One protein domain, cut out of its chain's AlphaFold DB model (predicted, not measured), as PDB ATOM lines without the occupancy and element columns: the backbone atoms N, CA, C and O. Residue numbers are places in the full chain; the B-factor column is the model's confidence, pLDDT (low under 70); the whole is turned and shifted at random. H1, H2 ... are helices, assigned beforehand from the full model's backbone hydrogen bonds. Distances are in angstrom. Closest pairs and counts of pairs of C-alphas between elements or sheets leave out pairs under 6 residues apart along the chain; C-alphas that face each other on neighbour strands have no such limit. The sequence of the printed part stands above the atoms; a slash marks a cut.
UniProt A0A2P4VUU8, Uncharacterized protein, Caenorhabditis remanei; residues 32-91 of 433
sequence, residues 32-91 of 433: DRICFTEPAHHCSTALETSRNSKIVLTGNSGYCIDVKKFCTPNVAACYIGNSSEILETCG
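Overview. This is residues 32 to 91 of the 433 residues of an uncharacterized protein of Caenorhabditis remanei (UniProt A0A2P4VUU8). The model is a helical hairpin with smaller helices added to it: H2 and H3 run side by side in opposite ways, and the short helices H4 and H5 lie over one side of this pair. H1 lies at one end of the long axis, beyond the beginning of H2, and the loop between H2 and H3 makes the other end. The printed part has 60 residues, with five named helices in the order H1, H2, H3, H4, H5 and no named strand; the class is all helix. The whole is compact, with a radius of gyration of the C-alphas of 10.5 A, yet elongated in outline, spanning 33 by 18 by 16 A.

Along the chain. Find C-alpha 32 at (-1.059, -15.744, -23.083), where H1 begins; it holds residues 32 to 35 and is 5.0 A long from first to last C-alpha. Next comes H2, residues 38 to 51, the longest helix, running 20.0 A from C-alpha 38 at (5.221, -26.764, -24.567) to C-alpha 51. H3, residues 62 to 70, covers 12.6 A. H4, residues 73 to 76, covers 5.2 A. H5, residues 84 to 89, covers 8.4 A and ends with C-alpha 89 at (24.853, -14.319, -21.517).

Arrangement. Begin with H2, the hub, which touches three other helices. H2 and H3 form a helical hairpin and touch at a shallow tilt of 25 degrees, opposite ways; their closest C-alphas, those of Cys 43 and Phe 70, are 4.9 A apart. With residues 39 to 44 alone H2 touches H4, where the closest C-alphas, of Ala 40 and Val 75, are 5.3 A apart. With residues 47 to 51 alone H2 only just touches H5, with 3 pairs of C-alphas within 8 A, the closest being Leu 47 and Ile 86 at 7.1 A; the two are about perpendicular, at 73 degrees. Look at Val 67 and Leu 87 for the closest C-alphas of H3 and H5, 7.4 A apart: these helices are close but not clearly touching. H1 only just touches H4, with 3 pairs of C-alphas within 8 A, the closest being Cys 35 and Val 75 at 6.5 A. H1 is apart from H3 and H5. In H2, H3 and H5 every O i to N i+4 pair is within hydrogen-bond range; H1 and H4 are too short for such a pair, and each has its one O i to N i+3 pair within range.

Size, cuts and confidence. The two C-alphas farthest apart, those of Arg 33 and Val 56, are 33.4 A apart. The printed part has no cut and no long link; the links from H1 to H2 and from H3 to H4 are tight. The mean pLDDT of the printed part is 72.7; 18 residues are under 70, among them residues 32 to 37 and 54 to 57.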
ATOM      1  N   ASP A  32      -0.617 -14.668 -23.980       47.22
ATOM      2  CA  ASP A  32      -1.059 -15.744 -23.083       47.22
ATOM      3  C   ASP A  32      -1.151 -17.098 -23.797       47.22
ATOM      4  O   ASP A  32      -0.799 -18.142 -23.245       47.22
ATOM      5  N   ARG A  33      -1.575 -17.091 -25.071       47.28
ATOM      6  CA  ARG A  33      -1.726 -18.314 -25.869       47.28
ATOM      7  C   ARG A  33      -0.384 -18.947 -26.250       47.28
ATOM      8  O   ARG A  33      -0.360 -20.138 -26.541       47.28
ATOM      9  N   ILE A  34       0.708 -18.180 -26.231       53.66
ATOM     10  CA  ILE A  34       2.086 -18.671 -26.398       53.66
ATOM     11  C   ILE A  34       2.611 -19.195 -25.052       53.66
ATOM     12  O   ILE A  34       3.231 -20.258 -25.007       53.66
ATOM     13  N   CYS A  35       2.295 -18.512 -23.950       55.91
ATOM     14  CA  CYS A  35       2.776 -18.855 -22.608       55.91
ATOM     15  C   CYS A  35       2.259 -20.196 -22.058       55.91
ATOM     16  O   CYS A  35       2.885 -20.775 -21.176       55.91
ATOM     17  N   PHE A  36       1.165 -20.735 -22.606       57.56
ATOM     18  CA  PHE A  36       0.666 -22.080 -22.283       57.56
ATOM     19  C   PHE A  36       1.094 -23.173 -23.282       57.56
ATOM     20  O   PHE A  36       0.490 -24.246 -23.308       57.56
ATOM     21  N   THR A  37       2.119 -22.923 -24.105       66.06
ATOM     22  CA  THR A  37       2.678 -23.922 -25.035       66.06
ATOM     23  C   THR A  37       3.860 -24.690 -24.435       66.06
ATOM     24  O   THR A  37       4.568 -24.208 -23.553       66.06
ATOM     25  N   GLU A  38       4.102 -25.893 -24.950       71.69
ATOM     26  CA  GLU A  38       5.221 -26.764 -24.567       71.69
ATOM     27  C   GLU A  38       6.610 -26.089 -24.723       71.69
ATOM     28  O   GLU A  38       7.392 -26.143 -23.770       71.69
ATOM     29  N   PRO A  39       6.914 -25.325 -25.799       70.31
ATOM     30  CA  PRO A  39       8.123 -24.495 -25.865       70.31
ATOM     31  C   PRO A  39       8.274 -23.475 -24.725       70.31
ATOM     32  O   PRO A  39       9.390 -23.267 -24.249       70.31
ATOM     33  N   ALA A  40       7.182 -22.864 -24.244       69.00
ATOM     34  CA  ALA A  40       7.236 -21.934 -23.110       69.00
ATOM     35  C   ALA A  40       7.584 -22.644 -21.800       69.00
ATOM     36  O   ALA A  40       8.400 -22.136 -21.028       69.00
ATOM     37  N   HIS A  41       7.065 -23.855 -21.594       74.50
ATOM     38  CA  HIS A  41       7.473 -24.691 -20.468       74.50
ATOM     39  C   HIS A  41       8.965 -25.051 -20.547       74.50
ATOM     40  O   HIS A  41       9.686 -24.866 -19.567       74.50
ATOM     41  N   HIS A  42       9.456 -25.516 -21.701       78.94
ATOM     42  CA  HIS A  42      10.872 -25.868 -21.858       78.94
ATOM     43  C   HIS A  42      11.809 -24.663 -21.695       78.94
ATOM     44  O   HIS A  42      12.836 -24.786 -21.030       78.94
ATOM     45  N   CYS A  43      11.440 -23.490 -22.221       79.00
ATOM     46  CA  CYS A  43      12.188 -22.253 -21.994       79.00
ATOM     47  C   CYS A  43      12.225 -21.870 -20.502       79.00
ATOM     48  O   CYS A  43      13.299 -21.581 -19.977       79.00
ATOM     49  N   SER A  44      11.089 -21.939 -19.794       77.69
ATOM     50  CA  SER A  44      11.028 -21.673 -18.347       77.69
ATOM     51  C   SER A  44      11.956 -22.605 -17.561       77.69
ATOM     52  O   SER A  44      12.780 -22.141 -16.772       77.69
ATOM     53  N   THR A  45      11.897 -23.914 -17.832       79.75
ATOM     54  CA  THR A  45      12.765 -24.910 -17.184       79.75
ATOM     55  C   THR A  45      14.248 -24.685 -17.504       79.75
ATOM     56  O   THR A  45      15.087 -24.803 -16.610       79.75
ATOM     57  N   ALA A  46      14.598 -24.313 -18.741       79.19
ATOM     58  CA  ALA A  46      15.979 -24.002 -19.121       79.19
ATOM     59  C   ALA A  46      16.511 -22.742 -18.407       79.19
ATOM     60  O   ALA A  46      17.646 -22.741 -17.920       79.19
ATOM     61  N   LEU A  47      15.689 -21.695 -18.278       80.12
ATOM     62  CA  LEU A  47      16.040 -20.458 -17.569       80.12
ATOM     63  C   LEU A  47      16.198 -20.674 -16.054       80.12
ATOM     64  O   LEU A  47      17.145 -20.156 -15.463       80.12
ATOM     65  N   GLU A  48      15.335 -21.475 -15.423       79.94
ATOM     66  CA  GLU A  48      15.469 -21.840 -14.002       79.94
ATOM     67  C   GLU A  48      16.680 -22.731 -13.740       79.94
ATOM     68  O   GLU A  48      17.428 -22.488 -12.794       79.94
ATOM     69  N   THR A  49      16.917 -23.724 -14.600       80.38
ATOM     70  CA  THR A  49      18.093 -24.601 -14.496       80.38
ATOM     71  C   THR A  49      19.384 -23.794 -14.651       80.38
ATOM     72  O   THR A  49      20.334 -24.013 -13.903       80.38
ATOM     73  N   SER A  50      19.396 -22.808 -15.556       78.69
ATOM     74  CA  SER A  50      20.507 -21.862 -15.711       78.69
ATOM     75  C   SER A  50      20.703 -21.017 -14.446       78.69
ATOM     76  O   SER A  50      21.803 -21.007 -13.893       78.69
ATOM     77  N   ARG A  51      19.637 -20.368 -13.943       79.75
ATOM     78  CA  ARG A  51      19.658 -19.523 -12.729       79.75
ATOM     79  C   ARG A  51      20.158 -20.271 -11.494       79.75
ATOM     80  O   ARG A  51      20.921 -19.717 -10.712       79.75
ATOM     81  N   ASN A  52      19.697 -21.504 -11.311       78.19
ATOM     82  CA  ASN A  52      19.976 -22.310 -10.123       78.19
ATOM     83  C   ASN A  52      21.278 -23.125 -10.247       78.19
ATOM     84  O   ASN A  52      21.650 -23.842  -9.313       78.19
ATOM     85  N   SER A  53      21.983 -23.034 -11.381       74.88
ATOM     86  CA  SER A  53      23.274 -23.694 -11.561       74.88
ATOM     87  C   SER A  53      24.356 -23.032 -10.694       74.88
ATOM     88  O   SER A  53      24.461 -21.813 -10.601       74.88
ATOM     89  N   LYS A  54      25.206 -23.848 -10.057       68.38
ATOM     90  CA  LYS A  54      26.376 -23.376  -9.284       68.38
ATOM     91  C   LYS A  54      27.620 -23.164 -10.160       68.38
ATOM     92  O   LYS A  54      28.738 -23.134  -9.653       68.38
ATOM     93  N   ILE A  55      27.434 -23.100 -11.476       65.62
ATOM     94  CA  ILE A  55      28.490 -23.030 -12.487       65.62
ATOM     95  C   ILE A  55      28.369 -21.664 -13.159       65.62
ATOM     96  O   ILE A  55      27.264 -21.224 -13.458       65.62
ATOM     97  N   VAL A  56      29.495 -20.992 -13.409       69.44
ATOM     98  CA  VAL A  56      29.489 -19.703 -14.112       69.44
ATOM     99  C   VAL A  56      28.900 -19.900 -15.510       69.44
ATOM    100  O   VAL A  56      29.472 -20.612 -16.341       69.44
ATOM    101  N   LEU A  57      27.746 -19.277 -15.764       69.94
ATOM    102  CA  LEU A  57      27.108 -19.297 -17.073       69.94
ATOM    103  C   LEU A  57      28.023 -18.627 -18.100       69.94
ATOM    104  O   LEU A  57      28.555 -17.541 -17.892       69.94
ATOM    105  N   THR A  58      28.198 -19.300 -19.230       70.75
ATOM    106  CA  THR A  58      28.934 -18.800 -20.395       70.75
ATOM    107  C   THR A  58      28.144 -19.157 -21.646       70.75
ATOM    108  O   THR A  58      27.470 -20.190 -21.671       70.75
ATOM    109  N   GLY A  59      28.239 -18.351 -22.708       65.88
ATOM    110  CA  GLY A  59      27.425 -18.522 -23.923       65.88
ATOM    111  C   GLY A  59      27.585 -19.859 -24.665       65.88
ATOM    112  O   GLY A  59      26.762 -20.176 -25.528       65.88
ATOM    113  N   ASN A  60      28.600 -20.656 -24.311       69.44
ATOM    114  CA  ASN A  60      28.869 -21.999 -24.842       69.44
ATOM    115  C   ASN A  60      28.620 -23.127 -23.816       69.44
ATOM    116  O   ASN A  60      28.901 -24.289 -24.102       69.44
ATOM    117  N   SER A  61      28.114 -22.809 -22.620       74.88
ATOM    118  CA  SER A  61      27.705 -23.803 -21.620       74.88
ATOM    119  C   SER A  61      26.509 -24.631 -22.106       74.88
ATOM    120  O   SER A  61      25.682 -24.137 -22.871       74.88
ATOM    121  N   GLY A  62      26.376 -25.874 -21.623       74.06
ATOM    122  CA  GLY A  62      25.242 -26.745 -21.968       74.06
ATOM    123  C   GLY A  62      23.884 -26.100 -21.669       74.06
ATOM    124  O   GLY A  62      22.996 -26.122 -22.513       74.06
ATOM    125  N   TYR A  63      23.774 -25.397 -20.537       76.75
ATOM    126  CA  TYR A  63      22.587 -24.618 -20.178       76.75
ATOM    127  C   TYR A  63      22.237 -23.558 -21.236       76.75
ATOM    128  O   TYR A  63      21.078 -23.438 -21.627       76.75
ATOM    129  N   CYS A  64      23.233 -22.851 -21.783       77.44
ATOM    130  CA  CYS A  64      23.004 -21.918 -22.886       77.44
ATOM    131  C   CYS A  64      22.656 -22.596 -24.221       77.44
ATOM    132  O   CYS A  64      22.031 -21.947 -25.057       77.44
ATOM    133  N   ILE A  65      23.007 -23.867 -24.444       79.00
ATOM    134  CA  ILE A  65      22.536 -24.619 -25.622       79.00
ATOM    135  C   ILE A  65      21.027 -24.866 -25.503       79.00
ATOM    136  O   ILE A  65      20.296 -24.589 -26.453       79.00
ATOM    137  N   ASP A  66      20.544 -25.299 -24.336       77.44
ATOM    138  CA  ASP A  66      19.109 -25.501 -24.107       77.44
ATOM    139  C   ASP A  66      18.326 -24.176 -24.113       77.44
ATOM    140  O   ASP A  66      17.282 -24.087 -24.762       77.44
ATOM    141  N   VAL A  67      18.855 -23.104 -23.506       81.50
ATOM    142  CA  VAL A  67      18.245 -21.761 -23.595       81.50
ATOM    143  C   VAL A  67      18.142 -21.297 -25.056       81.50
ATOM    144  O   VAL A  67      17.055 -20.918 -25.480       81.50
ATOM    145  N   LYS A  68      19.209 -21.401 -25.865       81.75
ATOM    146  CA  LYS A  68      19.173 -21.072 -27.310       81.75
ATOM    147  C   LYS A  68      18.184 -21.931 -28.108       81.75
ATOM    148  O   LYS A  68      17.654 -21.474 -29.116       81.75
ATOM    149  N   LYS A  69      17.971 -23.183 -27.694       80.88
ATOM    150  CA  LYS A  69      17.125 -24.166 -28.386       80.88
ATOM    151  C   LYS A  69      15.634 -23.988 -28.093       80.88
ATOM    152  O   LYS A  69      14.820 -24.252 -28.976       80.88
ATOM    153  N   PHE A  70      15.274 -23.575 -26.877       79.56
ATOM    154  CA  PHE A  70      13.877 -23.508 -26.431       79.56
ATOM    155  C   PHE A  70      13.342 -22.079 -26.236       79.56
ATOM    156  O   PHE A  70      12.136 -21.867 -26.369       79.56
ATOM    157  N   CYS A  71      14.197 -21.087 -25.964       78.75
ATOM    158  CA  CYS A  71      13.771 -19.700 -25.773       78.75
ATOM    159  C   CYS A  71      13.883 -18.866 -27.058       78.75
ATOM    160  O   CYS A  71      14.967 -18.624 -27.579       78.75
ATOM    161  N   THR A  72      12.749 -18.324 -27.503       77.62
ATOM    162  CA  THR A  72      12.677 -17.182 -28.435       77.62
ATOM    163  C   THR A  72      12.136 -15.955 -27.686       77.62
ATOM    164  O   THR A  72      11.519 -16.146 -26.637       77.62
ATOM    165  N   PRO A  73      12.290 -14.709 -28.175       68.25
ATOM    166  CA  PRO A  73      11.862 -13.506 -27.444       68.25
ATOM    167  C   PRO A  73      10.408 -13.539 -26.946       68.25
ATOM    168  O   PRO A  73      10.145 -13.286 -25.773       68.25
ATOM    169  N   ASN A  74       9.472 -13.959 -27.804       67.38
ATOM    170  CA  ASN A  74       8.045 -14.069 -27.472       67.38
ATOM    171  C   ASN A  74       7.740 -15.158 -26.428       67.38
ATOM    172  O   ASN A  74       6.724 -15.090 -25.745       67.38
ATOM    173  N   VAL A  75       8.601 -16.174 -26.328       73.69
ATOM    174  CA  VAL A  75       8.461 -17.315 -25.412       73.69
ATOM    175  C   VAL A  75       9.157 -17.020 -24.078       73.69
ATOM    176  O   VAL A  75       8.629 -17.330 -23.016       73.69
ATOM    177  N   ALA A  76      10.306 -16.346 -24.116       72.25
ATOM    178  CA  ALA A  76      11.036 -15.883 -22.941       72.25
ATOM    179  C   ALA A  76      10.299 -14.767 -22.176       72.25
ATOM    180  O   ALA A  76      10.439 -14.670 -20.959       72.25
ATOM    181  N   ALA A  77       9.470 -13.972 -22.862       70.12
ATOM    182  CA  ALA A  77       8.581 -12.985 -22.243       70.12
ATOM    183  C   ALA A  77       7.510 -13.604 -21.317       70.12
ATOM    184  O   ALA A  77       6.942 -12.900 -20.487       70.12
ATOM    185  N   CYS A  78       7.249 -14.911 -21.429       69.88
ATOM    186  CA  CYS A  78       6.329 -15.650 -20.560       69.88
ATOM    187  C   CYS A  78       6.950 -16.084 -19.221       69.88
ATOM    188  O   CYS A  78       6.247 -16.622 -18.366       69.88
ATOM    189  N   TYR A  79       8.262 -15.916 -19.044       72.12
ATOM    190  CA  TYR A  79       8.972 -16.390 -17.862       72.12
ATOM    191  C   TYR A  79       8.814 -15.431 -16.671       72.12
ATOM    192  O   TYR A  79       9.142 -14.246 -16.760       72.12
ATOM    193  N   ILE A  80       8.363 -15.952 -15.527       61.62
ATOM    194  CA  ILE A  80       8.104 -15.165 -14.312       61.62
ATOM    195  C   ILE A  80       9.406 -14.988 -13.509       61.62
ATOM    196  O   ILE A  80       9.608 -15.568 -12.444       61.62
ATOM    197  N   GLY A  81      10.321 -14.175 -14.037       65.75
ATOM    198  CA  GLY A  81      11.571 -13.806 -13.369       65.75
ATOM    199  C   GLY A  81      12.516 -13.012 -14.273       65.75
ATOM    200  O   GLY A  81      12.277 -12.867 -15.468       65.75
ATOM    201  N   ASN A  82      13.625 -12.505 -13.724       70.12
ATOM    202  CA  ASN A  82      14.613 -11.771 -14.522       70.12
ATOM    203  C   ASN A  82      15.401 -12.728 -15.436       70.12
ATOM    204  O   ASN A  82      16.342 -13.382 -14.979       70.12
ATOM    205  N   SER A  83      14.995 -12.846 -16.700       73.06
ATOM    206  CA  SER A  83      15.636 -13.693 -17.712       73.06
ATOM    207  C   SER A  83      16.638 -12.959 -18.605       73.06
ATOM    208  O   SER A  83      17.433 -13.635 -19.255       73.06
ATOM    209  N   SER A  84      16.649 -11.619 -18.642       74.06
ATOM    210  CA  SER A  84      17.428 -10.865 -19.640       74.06
ATOM    211  C   SER A  84      18.930 -11.122 -19.532       74.06
ATOM    212  O   SER A  84      19.564 -11.400 -20.538       74.06
ATOM    213  N   GLU A  85      19.473 -11.137 -18.314       75.06
ATOM    214  CA  GLU A  85      20.889 -11.423 -18.027       75.06
ATOM    215  C   GLU A  85      21.321 -12.819 -18.519       75.06
ATOM    216  O   GLU A  85      22.410 -12.990 -19.068       75.06
ATOM    217  N   ILE A  86      20.443 -13.823 -18.386       78.19
ATOM    218  CA  ILE A  86      20.696 -15.197 -18.848       78.19
ATOM    219  C   ILE A  86      20.598 -15.264 -20.375       78.19
ATOM    220  O   ILE A  86      21.447 -15.873 -21.018       78.19
ATOM    221  N   LEU A  87      19.593 -14.617 -20.968       79.38
ATOM    222  CA  LEU A  87      19.390 -14.581 -22.419       79.38
ATOM    223  C   LEU A  87      20.524 -13.830 -23.130       79.38
ATOM    224  O   LEU A  87      21.006 -14.311 -24.151       79.38
ATOM    225  N   GLU A  88      21.007 -12.729 -22.555       79.75
ATOM    226  CA  GLU A  88      22.167 -11.962 -23.019       79.75
ATOM    227  C   GLU A  88      23.467 -12.773 -22.889       79.75
ATOM    228  O   GLU A  88      24.182 -12.946 -23.876       79.75
ATOM    229  N   THR A  89      23.717 -13.392 -21.726       79.69
ATOM    230  CA  THR A  89      24.853 -14.319 -21.517       79.69
ATOM    231  C   THR A  89      24.822 -15.500 -22.495       79.69
ATOM    232  O   THR A  89      25.866 -15.958 -22.968       79.69
ATOM    233  N   CYS A  90      23.626 -15.985 -22.834       79.12
ATOM    234  CA  CYS A  90      23.398 -17.031 -23.824       79.12
ATOM    235  C   CYS A  90      23.194 -16.500 -25.260       79.12
ATOM    236  O   CYS A  90      22.872 -17.293 -26.141       79.12
ATOM    237  N   GLY A  91      23.405 -15.212 -25.543       75.25
ATOM    238  CA  GLY A  91      23.365 -14.644 -26.897       75.25
ATOM    239  C   GLY A  91      22.030 -14.777 -27.645       75.25
ATOM    240  O   GLY A  91      22.032 -14.858 -28.873       75.25
TER     241      GLY A  91